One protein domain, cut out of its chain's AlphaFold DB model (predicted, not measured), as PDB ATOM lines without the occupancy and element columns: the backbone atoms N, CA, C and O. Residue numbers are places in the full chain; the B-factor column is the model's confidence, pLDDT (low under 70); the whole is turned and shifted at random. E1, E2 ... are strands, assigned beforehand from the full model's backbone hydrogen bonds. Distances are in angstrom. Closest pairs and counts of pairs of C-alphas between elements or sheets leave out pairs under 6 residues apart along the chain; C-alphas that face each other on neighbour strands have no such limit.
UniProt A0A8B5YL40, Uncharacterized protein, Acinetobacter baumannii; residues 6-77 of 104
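This is residues 6 to 77 of the 104 residues of an uncharacterized protein of Acinetobacter baumannii (UniProt A0A8B5YL40). One sheet of five strands, strongly twisted and curled like part of a barrel but left open, makes the body of this domain. The hairpin of E1 and E2 forms one side of it, the meander E3, E4, E5 the other, and after E5 a tail, residues 65 to 77, turns back toward the E3 edge. The printed part has 72 residues with no named helix and five named strands, E1 to E5 along the chain; the sheet's order is E1, E2, E5, E4, E3, antiparallel throughout, and the class is all strand. It is compact, with a radius of gyration of the C-alphas of 12.6 A and spans of 32 by 30 by 22 A.

Begin with E1, residues 6 to 10, an edge strand, and E2, residues 18 to 23: they form a hairpin at 153 degrees between directions, with N 7 and O 21 2.8 A apart. Next find E5, residues 57 to 64, the other neighbour of E2: they are antiparallel at 123 degrees, with N 22 and O 57 2.9 A apart. Look then at E3, residues 31 to 38, the other edge strand, and E4, residues 41 to 50; this hairpin stands at 155 degrees, with N 34 and O 46 2.8 A apart. E4 and E5 are a hairpin at 148 degrees, where N 60 and O 47 are 2.8 A apart. E3, E4 and E5 are a meander, each strand the antiparallel neighbour of the one before; with E2, the antiparallel neighbour of E5, they make a Greek key, four strands in a row whose first pairs with the fourth. E4 bends by 60 degrees at residue 44, and E5 by 52 degrees at residue 60. E1 is apart from E3, E4 and E5, and E2 is apart from E3.

Find C-alpha 6 at (-45.543, 40.733, 44.375); E1 runs from there 13.2 A to Glu 10. E2 runs 16.2 A from Thr 18 to Glu 23, and E3 21.3 A from Glu 31 to Asp 38. E4, the longest strand with 10 residues, starts at C-alpha 41, (-45.872, 16.775, 35.827), and runs 25.9 A to Gln 50. E5 runs 19.9 A from Phe 57 to C-alpha 64 at (-51.046, 24.611, 27.840).

The two C-alphas farthest apart, those of Pro 15 and Thr 40, are 34.9 A apart. The printed part has no cut; the link from E3 to E4 is tight, the other three are short, and none is long. The mean pLDDT of the printed part is 84.4, and residues 39, 68 and 77 are under 70.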
ATOM      1  N   ILE A   6     -44.394  41.207  45.152       87.38
ATOM      2  CA  ILE A   6     -45.543  40.733  44.375       87.38
ATOM      3  C   ILE A   6     -46.646  41.772  44.545       87.38
ATOM      4  O   ILE A   6     -47.003  42.108  45.673       87.38
ATOM      5  N   VAL A   7     -47.175  42.281  43.438       87.31
ATOM      6  CA  VAL A   7     -48.240  43.285  43.433       87.31
ATOM      7  C   VAL A   7     -49.479  42.686  42.782       87.31
ATOM      8  O   VAL A   7     -49.420  42.148  41.675       87.31
ATOM      9  N   PHE A   8     -50.607  42.806  43.476       88.69
ATOM     10  CA  PHE A   8     -51.922  42.412  42.988       88.69
ATOM     11  C   PHE A   8     -52.713  43.675  42.664       88.69
ATOM     12  O   PHE A   8     -52.858  44.552  43.513       88.69
ATOM     13  N   ILE A   9     -53.199  43.782  41.429       85.88
ATOM     14  CA  ILE A   9     -54.046  44.895  40.999       85.88
ATOM     15  C   ILE A   9     -55.412  44.337  40.631       85.88
ATOM     16  O   ILE A   9     -55.556  43.618  39.640       85.88
ATOM     17  N   GLU A  10     -56.413  44.686  41.425       89.56
ATOM     18  CA  GLU A  10     -57.798  44.304  41.181       89.56
ATOM     19  C   GLU A  10     -58.466  45.234  40.162       89.56
ATOM     20  O   GLU A  10     -58.113  46.406  40.024       89.56
ATOM     21  N   ASN A  11     -59.468  44.712  39.458       84.94
ATOM     22  CA  ASN A  11     -60.354  45.436  38.546       84.94
ATOM     23  C   ASN A  11     -59.652  46.169  37.389       84.94
ATOM     24  O   ASN A  11     -60.228  47.082  36.800       84.94
ATOM     25  N   ARG A  12     -58.419  45.782  37.035       81.50
ATOM     26  CA  ARG A  12     -57.632  46.488  36.012       81.50
ATOM     27  C   ARG A  12     -58.164  46.286  34.593       81.50
ATOM     28  O   ARG A  12     -58.167  47.233  33.814       81.50
ATOM     29  N   LEU A  13     -58.539  45.055  34.237       77.38
ATOM     30  CA  LEU A  13     -59.022  44.725  32.888       77.38
ATOM     31  C   LEU A  13     -60.551  44.766  32.815       77.38
ATOM     32  O   LEU A  13     -61.117  45.303  31.871       77.38
ATOM     33  N   TYR A  14     -61.210  44.193  33.819       82.69
ATOM     34  CA  TYR A  14     -62.665  44.157  33.977       82.69
ATOM     35  C   TYR A  14     -63.036  43.975  35.461       82.69
ATOM     36  O   TYR A  14     -62.175  43.580  36.257       82.69
ATOM     37  N   PRO A  15     -64.292  44.243  35.862       88.75
ATOM     38  CA  PRO A  15     -64.745  43.994  37.230       88.75
ATOM     39  C   PRO A  15     -64.469  42.548  37.675       88.75
ATOM     40  O   PRO A  15     -64.755  41.611  36.934       88.75
ATOM     41  N   ASN A  16     -63.921  42.375  38.878       82.69
ATOM     42  CA  ASN A  16     -63.468  41.107  39.469       82.69
ATOM     43  C   ASN A  16     -62.248  40.449  38.795       82.69
ATOM     44  O   ASN A  16     -61.933  39.295  39.086       82.69
ATOM     45  N   SER A  17     -61.527  41.153  37.917       81.31
ATOM     46  CA  SER A  17     -60.204  40.695  37.459       81.31
ATOM     47  C   SER A  17     -59.133  40.976  38.514       81.31
ATOM     48  O   SER A  17     -59.183  42.001  39.187       81.31
ATOM     49  N   THR A  18     -58.137  40.098  38.639       83.94
ATOM     50  CA  THR A  18     -56.914  40.360  39.412       83.94
ATOM     51  C   THR A  18     -55.715  40.142  38.511       83.94
ATOM     52  O   THR A  18     -55.578  39.089  37.894       83.94
ATOM     53  N   GLN A  19     -54.845  41.139  38.441       85.62
ATOM     54  CA  GLN A  19     -53.628  41.092  37.652       85.62
ATOM     55  C   GLN A  19     -52.416  40.986  38.579       85.62
ATOM     56  O   GLN A  19     -52.313  41.723  39.561       85.62
ATOM     57  N   ILE A  20     -51.503  40.067  38.256       87.50
ATOM     58  CA  ILE A  20     -50.317  39.768  39.064       87.50
ATOM     59  C   ILE A  20     -49.085  40.387  38.408       87.50
ATOM     60  O   ILE A  20     -48.817  40.162  37.222       87.50
ATOM     61  N   TYR A  21     -48.326  41.126  39.213       88.56
ATOM     62  CA  TYR A  21     -47.060  41.744  38.849       88.56
ATOM     63  C   TYR A  21     -45.957  41.308  39.802       88.56
ATOM     64  O   TYR A  21     -46.158  41.205  41.011       88.56
ATOM     65  N   PHE A  22     -44.765  41.131  39.253       89.81
ATOM     66  CA  PHE A  22     -43.544  41.045  40.030       89.81
ATOM     67  C   PHE A  22     -42.687  42.270  39.774       89.81
ATOM     68  O   PHE A  22     -42.516  42.668  38.622       89.81
ATOM     69  N   GLU A  23     -42.110  42.839  40.826       89.25
ATOM     70  CA  GLU A  23     -41.228  43.995  40.712       89.25
ATOM     71  C   GLU A  23     -39.845  43.716  41.292       89.25
ATOM     72  O   GLU A  23     -39.689  42.973  42.261       89.25
ATOM     73  N   ASN A  24     -38.845  44.368  40.691       85.56
ATOM     74  CA  ASN A  24     -37.441  44.327  41.099       85.56
ATOM     75  C   ASN A  24     -36.843  42.906  41.140       85.56
ATOM     76  O   ASN A  24     -35.912  42.627  41.890       85.56
ATOM     77  N   ILE A  25     -37.329  42.001  40.288       86.06
ATOM     78  CA  ILE A  25     -36.722  40.683  40.120       86.06
ATOM     79  C   ILE A  25     -35.400  40.816  39.345       86.06
ATOM     80  O   ILE A  25     -35.361  41.327  38.225       86.06
ATOM     81  N   GLN A  26     -34.314  40.274  39.899       84.44
ATOM     82  CA  GLN A  26     -33.017  40.164  39.220       84.44
ATOM     83  C   GLN A  26     -32.993  38.981  38.237       84.44
ATOM     84  O   GLN A  26     -32.355  37.959  38.483       84.44
ATOM     85  N   LEU A  27     -33.713  39.117  37.124       84.62
ATOM     86  CA  LEU A  27     -33.679  38.176  36.005       84.62
ATOM     87  C   LEU A  27     -33.169  38.865  34.741       84.62
ATOM     88  O   LEU A  27     -33.554  39.994  34.437       84.62
ATOM     89  N   ASP A  28     -32.330  38.156  33.987       86.19
ATOM     90  CA  ASP A  28     -31.832  38.599  32.682       86.19
ATOM     91  C   ASP A  28     -32.559  37.871  31.542       86.19
ATOM     92  O   ASP A  28     -31.965  37.237  30.677       86.19
ATOM     93  N   CYS A  29     -33.891  37.911  31.576       88.19
ATOM     94  CA  CYS A  29     -34.746  37.350  30.535       88.19
ATOM     95  C   CYS A  29     -35.936  38.272  30.263       88.19
ATOM     96  O   CYS A  29     -36.421  38.959  31.158       88.19
ATOM     97  N   LYS A  30     -36.430  38.267  29.019       91.56
ATOM     98  CA  LYS A  30     -37.609  39.055  28.622       91.56
ATOM     99  C   LYS A  30     -38.928  38.386  28.989       91.56
ATOM    100  O   LYS A  30     -39.941  39.062  29.105       91.56
ATOM    101  N   GLU A  31     -38.926  37.071  29.139       92.50
ATOM    102  CA  GLU A  31     -40.084  36.295  29.555       92.50
ATOM    103  C   GLU A  31     -39.632  35.034  30.281       92.50
ATOM    104  O   GLU A  31     -38.491  34.597  30.115       92.50
ATOM    105  N   PHE A  32     -40.520  34.484  31.102       91.56
ATOM    106  CA  PHE A  32     -40.311  33.222  31.789       91.56
ATOM    107  C   PHE A  32     -41.630  32.513  32.077       91.56
ATOM    108  O   PHE A  32     -42.705  33.105  31.986       91.56
ATOM    109  N   TYR A  33     -41.529  31.245  32.457       90.88
ATOM    110  CA  TYR A  33     -42.669  30.369  32.683       90.88
ATOM    111  C   TYR A  33     -42.656  29.830  34.110       90.88
ATOM    112  O   TYR A  33     -41.597  29.541  34.665       90.88
ATOM    113  N   VAL A  34     -43.834  29.675  34.703       88.38
ATOM    114  CA  VAL A  34     -44.015  29.028  36.003       88.38
ATOM    115  C   VAL A  34     -44.897  27.802  35.808       88.38
ATOM    116  O   VAL A  34     -46.045  27.974  35.391       88.38
ATOM    117  N   PRO A  35     -44.410  26.582  36.088       87.00
ATOM    118  CA  PRO A  35     -45.234  25.386  35.995       87.00
ATOM    119  C   PRO A  35     -46.390  25.450  36.997       87.00
ATOM    120  O   PRO A  35     -46.211  25.856  38.148       87.00
ATOM    121  N   VAL A  36     -47.573  25.039  36.551       82.69
ATOM    122  CA  VAL A  36     -48.782  24.932  37.374       82.69
ATOM    123  C   VAL A  36     -49.037  23.465  37.695       82.69
ATOM    124  O   VAL A  36     -48.930  22.607  36.819       82.69
ATOM    125  N   GLY A  37     -49.414  23.184  38.942       74.44
ATOM    126  CA  GLY A  37     -49.644  21.825  39.430       74.44
ATOM    127  C   GLY A  37     -48.370  21.180  39.972       74.44
ATOM    128  O   GLY A  37     -47.549  21.848  40.603       74.44
ATOM    129  N   ASP A  38     -48.224  19.874  39.758       72.38
ATOM    130  CA  ASP A  38     -47.015  19.143  40.135       72.38
ATOM    131  C   ASP A  38     -45.840  19.617  39.266       72.38
ATOM    132  O   ASP A  38     -45.905  19.579  38.041       72.38
ATOM    133  N   TYR A  39     -44.744  20.059  39.880       68.00
ATOM    134  CA  TYR A  39     -43.572  20.524  39.131       68.00
ATOM    135  C   TYR A  39     -42.878  19.397  38.344       68.00
ATOM    136  O   TYR A  39     -42.118  19.679  37.422       68.00
ATOM    137  N   THR A  40     -43.127  18.133  38.701       72.56
ATOM    138  CA  THR A  40     -42.656  16.955  37.962       72.56
ATOM    139  C   THR A  40     -43.580  16.586  36.799       72.56
ATOM    140  O   THR A  40     -43.129  15.949  35.848       72.56
ATOM    141  N   GLN A  41     -44.848  17.008  36.850       76.62
ATOM    142  CA  GLN A  41     -45.872  16.775  35.827       76.62
ATOM    143  C   GLN A  41     -46.789  18.007  35.708       76.62
ATOM    144  O   GLN A  41     -47.930  17.985  36.179       76.62
ATOM    145  N   PRO A  42     -46.293  19.112  35.119       80.06
ATOM    146  CA  PRO A  42     -47.063  20.343  35.037       80.06
ATOM    147  C   PRO A  42     -48.277  20.160  34.127       80.06
ATOM    148  O   PRO A  42     -48.171  19.607  33.034       80.06
ATOM    149  N   ILE A  43     -49.420  20.692  34.558       82.56
ATOM    150  CA  ILE A  43     -50.667  20.694  33.772       82.56
ATOM    151  C   ILE A  43     -50.769  21.910  32.832       82.56
ATOM    152  O   ILE A  43     -51.702  22.023  32.041       82.56
ATOM    153  N   GLY A  44     -49.815  22.837  32.929       86.19
ATOM    154  CA  GLY A  44     -49.728  24.067  32.149       86.19
ATOM    155  C   GLY A  44     -48.693  25.020  32.743       86.19
ATOM    156  O   GLY A  44     -48.017  24.689  33.722       86.19
ATOM    157  N   PHE A  45     -48.578  26.215  32.165       87.69
ATOM    158  CA  PHE A  45     -47.588  27.205  32.585       87.69
ATOM    159  C   PHE A  45     -48.183  28.610  32.662       87.69
ATOM    160  O   PHE A  45     -48.854  29.064  31.740       87.69
ATOM    161  N   LEU A  46     -47.880  29.343  33.731       90.12
ATOM    162  CA  LEU A  46     -48.098  30.787  33.771       90.12
ATOM    163  C   LEU A  46     -46.926  31.475  33.080       90.12
ATOM    164  O   LEU A  46     -45.781  31.339  33.514       90.12
ATOM    165  N   LYS A  47     -47.207  32.223  32.017       92.12
ATOM    166  CA  LYS A  47     -46.203  32.992  31.292       92.12
ATOM    167  C   LYS A  47     -46.128  34.409  31.837       92.12
ATOM    168  O   LYS A  47     -47.123  35.132  31.844       92.12
ATOM    169  N   PHE A  48     -44.933  34.823  32.230       92.12
ATOM    170  CA  PHE A  48     -44.636  36.177  32.670       92.12
ATOM    171  C   PHE A  48     -43.764  36.884  31.640       92.12
ATOM    172  O   PHE A  48     -42.761  36.333  31.186       92.12
ATOM    173  N   LYS A  49     -44.120  38.120  31.284       93.38
ATOM    174  CA  LYS A  49     -43.357  38.957  30.347       93.38
ATOM    175  C   LYS A  49     -42.846  40.206  31.034       93.38
ATOM    176  O   LYS A  49     -43.545  40.805  31.844       93.38
ATOM    177  N   GLN A  50     -41.623  40.593  30.697       92.56
ATOM    178  CA  GLN A  50     -41.036  41.824  31.188       92.56
ATOM    179  C   GLN A  50     -41.825  43.007  30.628       92.56
ATOM    180  O   GLN A  50     -42.059  43.099  29.422       92.56
ATOM    181  N   ILE A  51     -42.200  43.921  31.511       88.81
ATOM    182  CA  ILE A  51     -42.883  45.163  31.154       88.81
ATOM    183  C   ILE A  51     -41.908  46.344  31.196       88.81
ATOM    184  O   ILE A  51     -40.702  46.152  31.334       88.81
ATOM    185  N   ALA A  52     -42.434  47.564  31.057       80.62
ATOM    186  CA  ALA A  52     -41.754  48.856  30.889       80.62
ATOM    187  C   ALA A  52     -40.424  49.096  31.648       80.62
ATOM    188  O   ALA A  52     -39.644  49.953  31.235       80.62
ATOM    189  N   LYS A  53     -40.140  48.365  32.732       84.94
ATOM    190  CA  LYS A  53     -38.922  48.464  33.545       84.94
ATOM    191  C   LYS A  53     -38.223  47.101  33.665       84.94
ATOM    192  O   LYS A  53     -38.873  46.077  33.872       84.94
ATOM    193  N   LYS A  54     -36.883  47.084  33.587       85.69
ATOM    194  CA  LYS A  54     -36.084  45.870  33.853       85.69
ATOM    195  C   LYS A  54     -36.393  45.335  35.253       85.69
ATOM    196  O   LYS A  54     -36.426  46.099  36.215       85.69
ATOM    197  N   GLY A  55     -36.615  44.026  35.341       86.50
ATOM    198  CA  GLY A  55     -36.981  43.350  36.585       86.50
ATOM    199  C   GLY A  55     -38.455  43.472  36.977       86.50
ATOM    200  O   GLY A  55     -38.834  42.956  38.025       86.50
ATOM    201  N   CYS A  56     -39.290  44.116  36.157       90.50
ATOM    202  CA  CYS A  56     -40.738  44.118  36.329       90.50
ATOM    203  C   CYS A  56     -41.378  43.166  35.323       90.50
ATOM    204  O   CYS A  56     -41.150  43.304  34.121       90.50
ATOM    205  N   PHE A  57     -42.189  42.230  35.806       92.38
ATOM    206  CA  PHE A  57     -42.848  41.221  34.985       92.38
ATOM    207  C   PHE A  57     -44.345  41.189  35.264       92.38
ATOM    208  O   PHE A  57     -44.767  41.330  36.409       92.38
ATOM    209  N   GLU A  58     -45.140  40.965  34.224       92.25
ATOM    210  CA  GLU A  58     -46.584  40.788  34.332       92.25
ATOM    211  C   GLU A  58     -47.007  39.410  33.847       92.25
ATOM    212  O   GLU A  58     -46.428  38.880  32.894       92.25
ATOM    213  N   LEU A  59     -48.027  38.841  34.492       90.75
ATOM    214  CA  LEU A  59     -48.684  37.636  33.998       90.75
ATOM    215  C   LEU A  59     -49.350  37.938  32.647       90.75
ATOM    216  O   LEU A  59     -50.311  38.702  32.592       90.75
ATOM    217  N   SER A  60     -48.852  37.341  31.563       89.12
ATOM    218  CA  SER A  60     -49.346  37.610  30.209       89.12
ATOM    219  C   SER A  60     -50.353  36.580  29.712       89.12
ATOM    220  O   SER A  60     -51.270  36.932  28.976       89.12
ATOM    221  N   SER A  61     -50.156  35.305  30.052       88.12
ATOM    222  CA  SER A  61     -50.976  34.205  29.534       88.12
ATOM    223  C   SER A  61     -50.856  32.943  30.387       88.12
ATOM    224  O   SER A  61     -49.873  32.742  31.103       88.12
ATOM    225  N   LEU A  62     -51.880  32.092  30.288       88.69
ATOM    226  CA  LEU A  62     -51.832  30.695  30.705       88.69
ATOM    227  C   LEU A  62     -51.571  29.852  29.455       88.69
ATOM    228  O   LEU A  62     -52.374  29.857  28.525       88.69
ATOM    229  N   GLU A  63     -50.445  29.157  29.437       87.69
ATOM    230  CA  GLU A  63     -50.034  28.273  28.352       87.69
ATOM    231  C   GLU A  63     -50.390  26.823  28.698       87.69
ATOM    232  O   GLU A  63     -50.336  26.411  29.863       87.69
ATOM    233  N   THR A  64     -50.744  26.039  27.682       85.94
ATOM    234  CA  THR A  64     -51.046  24.611  27.840       85.94
ATOM    235  C   THR A  64     -49.774  23.794  28.085       85.94
ATOM    236  O   THR A  64     -48.651  24.279  27.925       85.94
ATOM    237  N   GLN A  65     -49.939  22.523  28.461       77.62
ATOM    238  CA  GLN A  65     -48.826  21.583  28.618       77.62
ATOM    239  C   GLN A  65     -48.022  21.389  27.316       77.62
ATOM    240  O   GLN A  65     -46.814  21.172  27.370       77.62
ATOM    241  N   ASP A  66     -48.666  21.561  26.159       82.75
ATOM    242  CA  ASP A  66     -48.055  21.450  24.829       82.75
ATOM    243  C   ASP A  66     -47.310  22.724  24.381       82.75
ATOM    244  O   ASP A  66     -46.995  22.885  23.200       82.75
ATOM    245  N   CYS A  67     -47.037  23.663  25.294       76.81
ATOM    246  CA  CYS A  67     -46.312  24.892  24.980       76.81
ATOM    247  C   CYS A  67     -44.966  24.575  24.304       76.81
ATOM    248  O   CYS A  67     -44.087  23.929  24.882       76.81
ATOM    249  N   HIS A  68     -44.781  25.052  23.070       67.06
ATOM    250  CA  HIS A  68     -43.519  24.904  22.356       67.06
ATOM    251  C   HIS A  68     -42.459  25.800  23.014       67.06
ATOM    252  O   HIS A  68     -42.432  27.006  22.786       67.06
ATOM    253  N   ASN A  69     -41.562  25.188  23.793       72.25
ATOM    254  CA  ASN A  69     -40.404  25.812  24.447       72.25
ATOM    255  C   ASN A  69     -40.730  26.724  25.659       72.25
ATOM    256  O   ASN A  69     -40.486  27.932  25.607       72.25
ATOM    257  N   PRO A  70     -41.208  26.159  26.786       79.62
ATOM    258  CA  PRO A  70     -41.485  26.911  28.005       79.62
ATOM    259  C   PRO A  70     -40.175  27.181  28.758       79.62
ATOM    260  O   PRO A  70     -39.957  26.628  29.826       79.62
ATOM    261  N   TYR A  71     -39.255  27.968  28.196       82.00
ATOM    262  CA  TYR A  71     -37.971  28.294  28.825       82.00
ATOM    263  C   TYR A  71     -37.678  29.799  28.769       82.00
ATOM    264  O   TYR A  71     -37.960  30.434  27.753       82.00
ATOM    265  N   PRO A  72     -37.062  30.374  29.823       87.69
ATOM    266  CA  PRO A  72     -36.676  29.747  31.098       87.69
ATOM    267  C   PRO A  72     -37.868  29.476  32.042       87.69
ATOM    268  O   PRO A  72     -38.859  30.206  32.012       87.69
ATOM    269  N   GLN A  73     -37.757  28.451  32.900       86.06
ATOM    270  CA  GLN A  73     -38.763  28.120  33.924       86.06
ATOM    271  C   GLN A  73     -38.300  28.507  35.324       86.06
ATOM    272  O   GLN A  73     -37.156  28.251  35.700       86.06
ATOM    273  N   PHE A  74     -39.220  29.038  36.124       81.75
ATOM    274  CA  PHE A  74     -39.014  29.294  37.544       81.75
ATOM    275  C   PHE A  74     -40.161  28.693  38.346       81.75
ATOM    276  O   PHE A  74     -41.329  28.905  38.040       81.75
ATOM    277  N   SER A  75     -39.838  27.960  39.406       76.19
ATOM    278  CA  SER A  75     -40.844  27.532  40.374       76.19
ATOM    279  C   SER A  75     -41.142  28.689  41.328       76.19
ATOM    280  O   SER A  75     -40.225  29.226  41.949       76.19
ATOM    281  N   LEU A  76     -42.419  29.050  41.481       73.31
ATOM    282  CA  LEU A  76     -42.890  29.950  42.542       73.31
ATOM    283  C   LEU A  76     -43.108  29.186  43.859       73.31
ATOM    284  O   LEU A  76     -44.079  29.416  44.578       73.31
ATOM    285  N   SER A  77     -42.218  28.250  44.185       61.47
ATOM    286  CA  SER A  77     -42.197  27.630  45.505       61.47
ATOM    287  C   SER A  77     -41.582  28.623  46.490       61.47
ATOM    288  O   SER A  77     -40.369  28.742  46.620       61.47
TER     289      SER A  77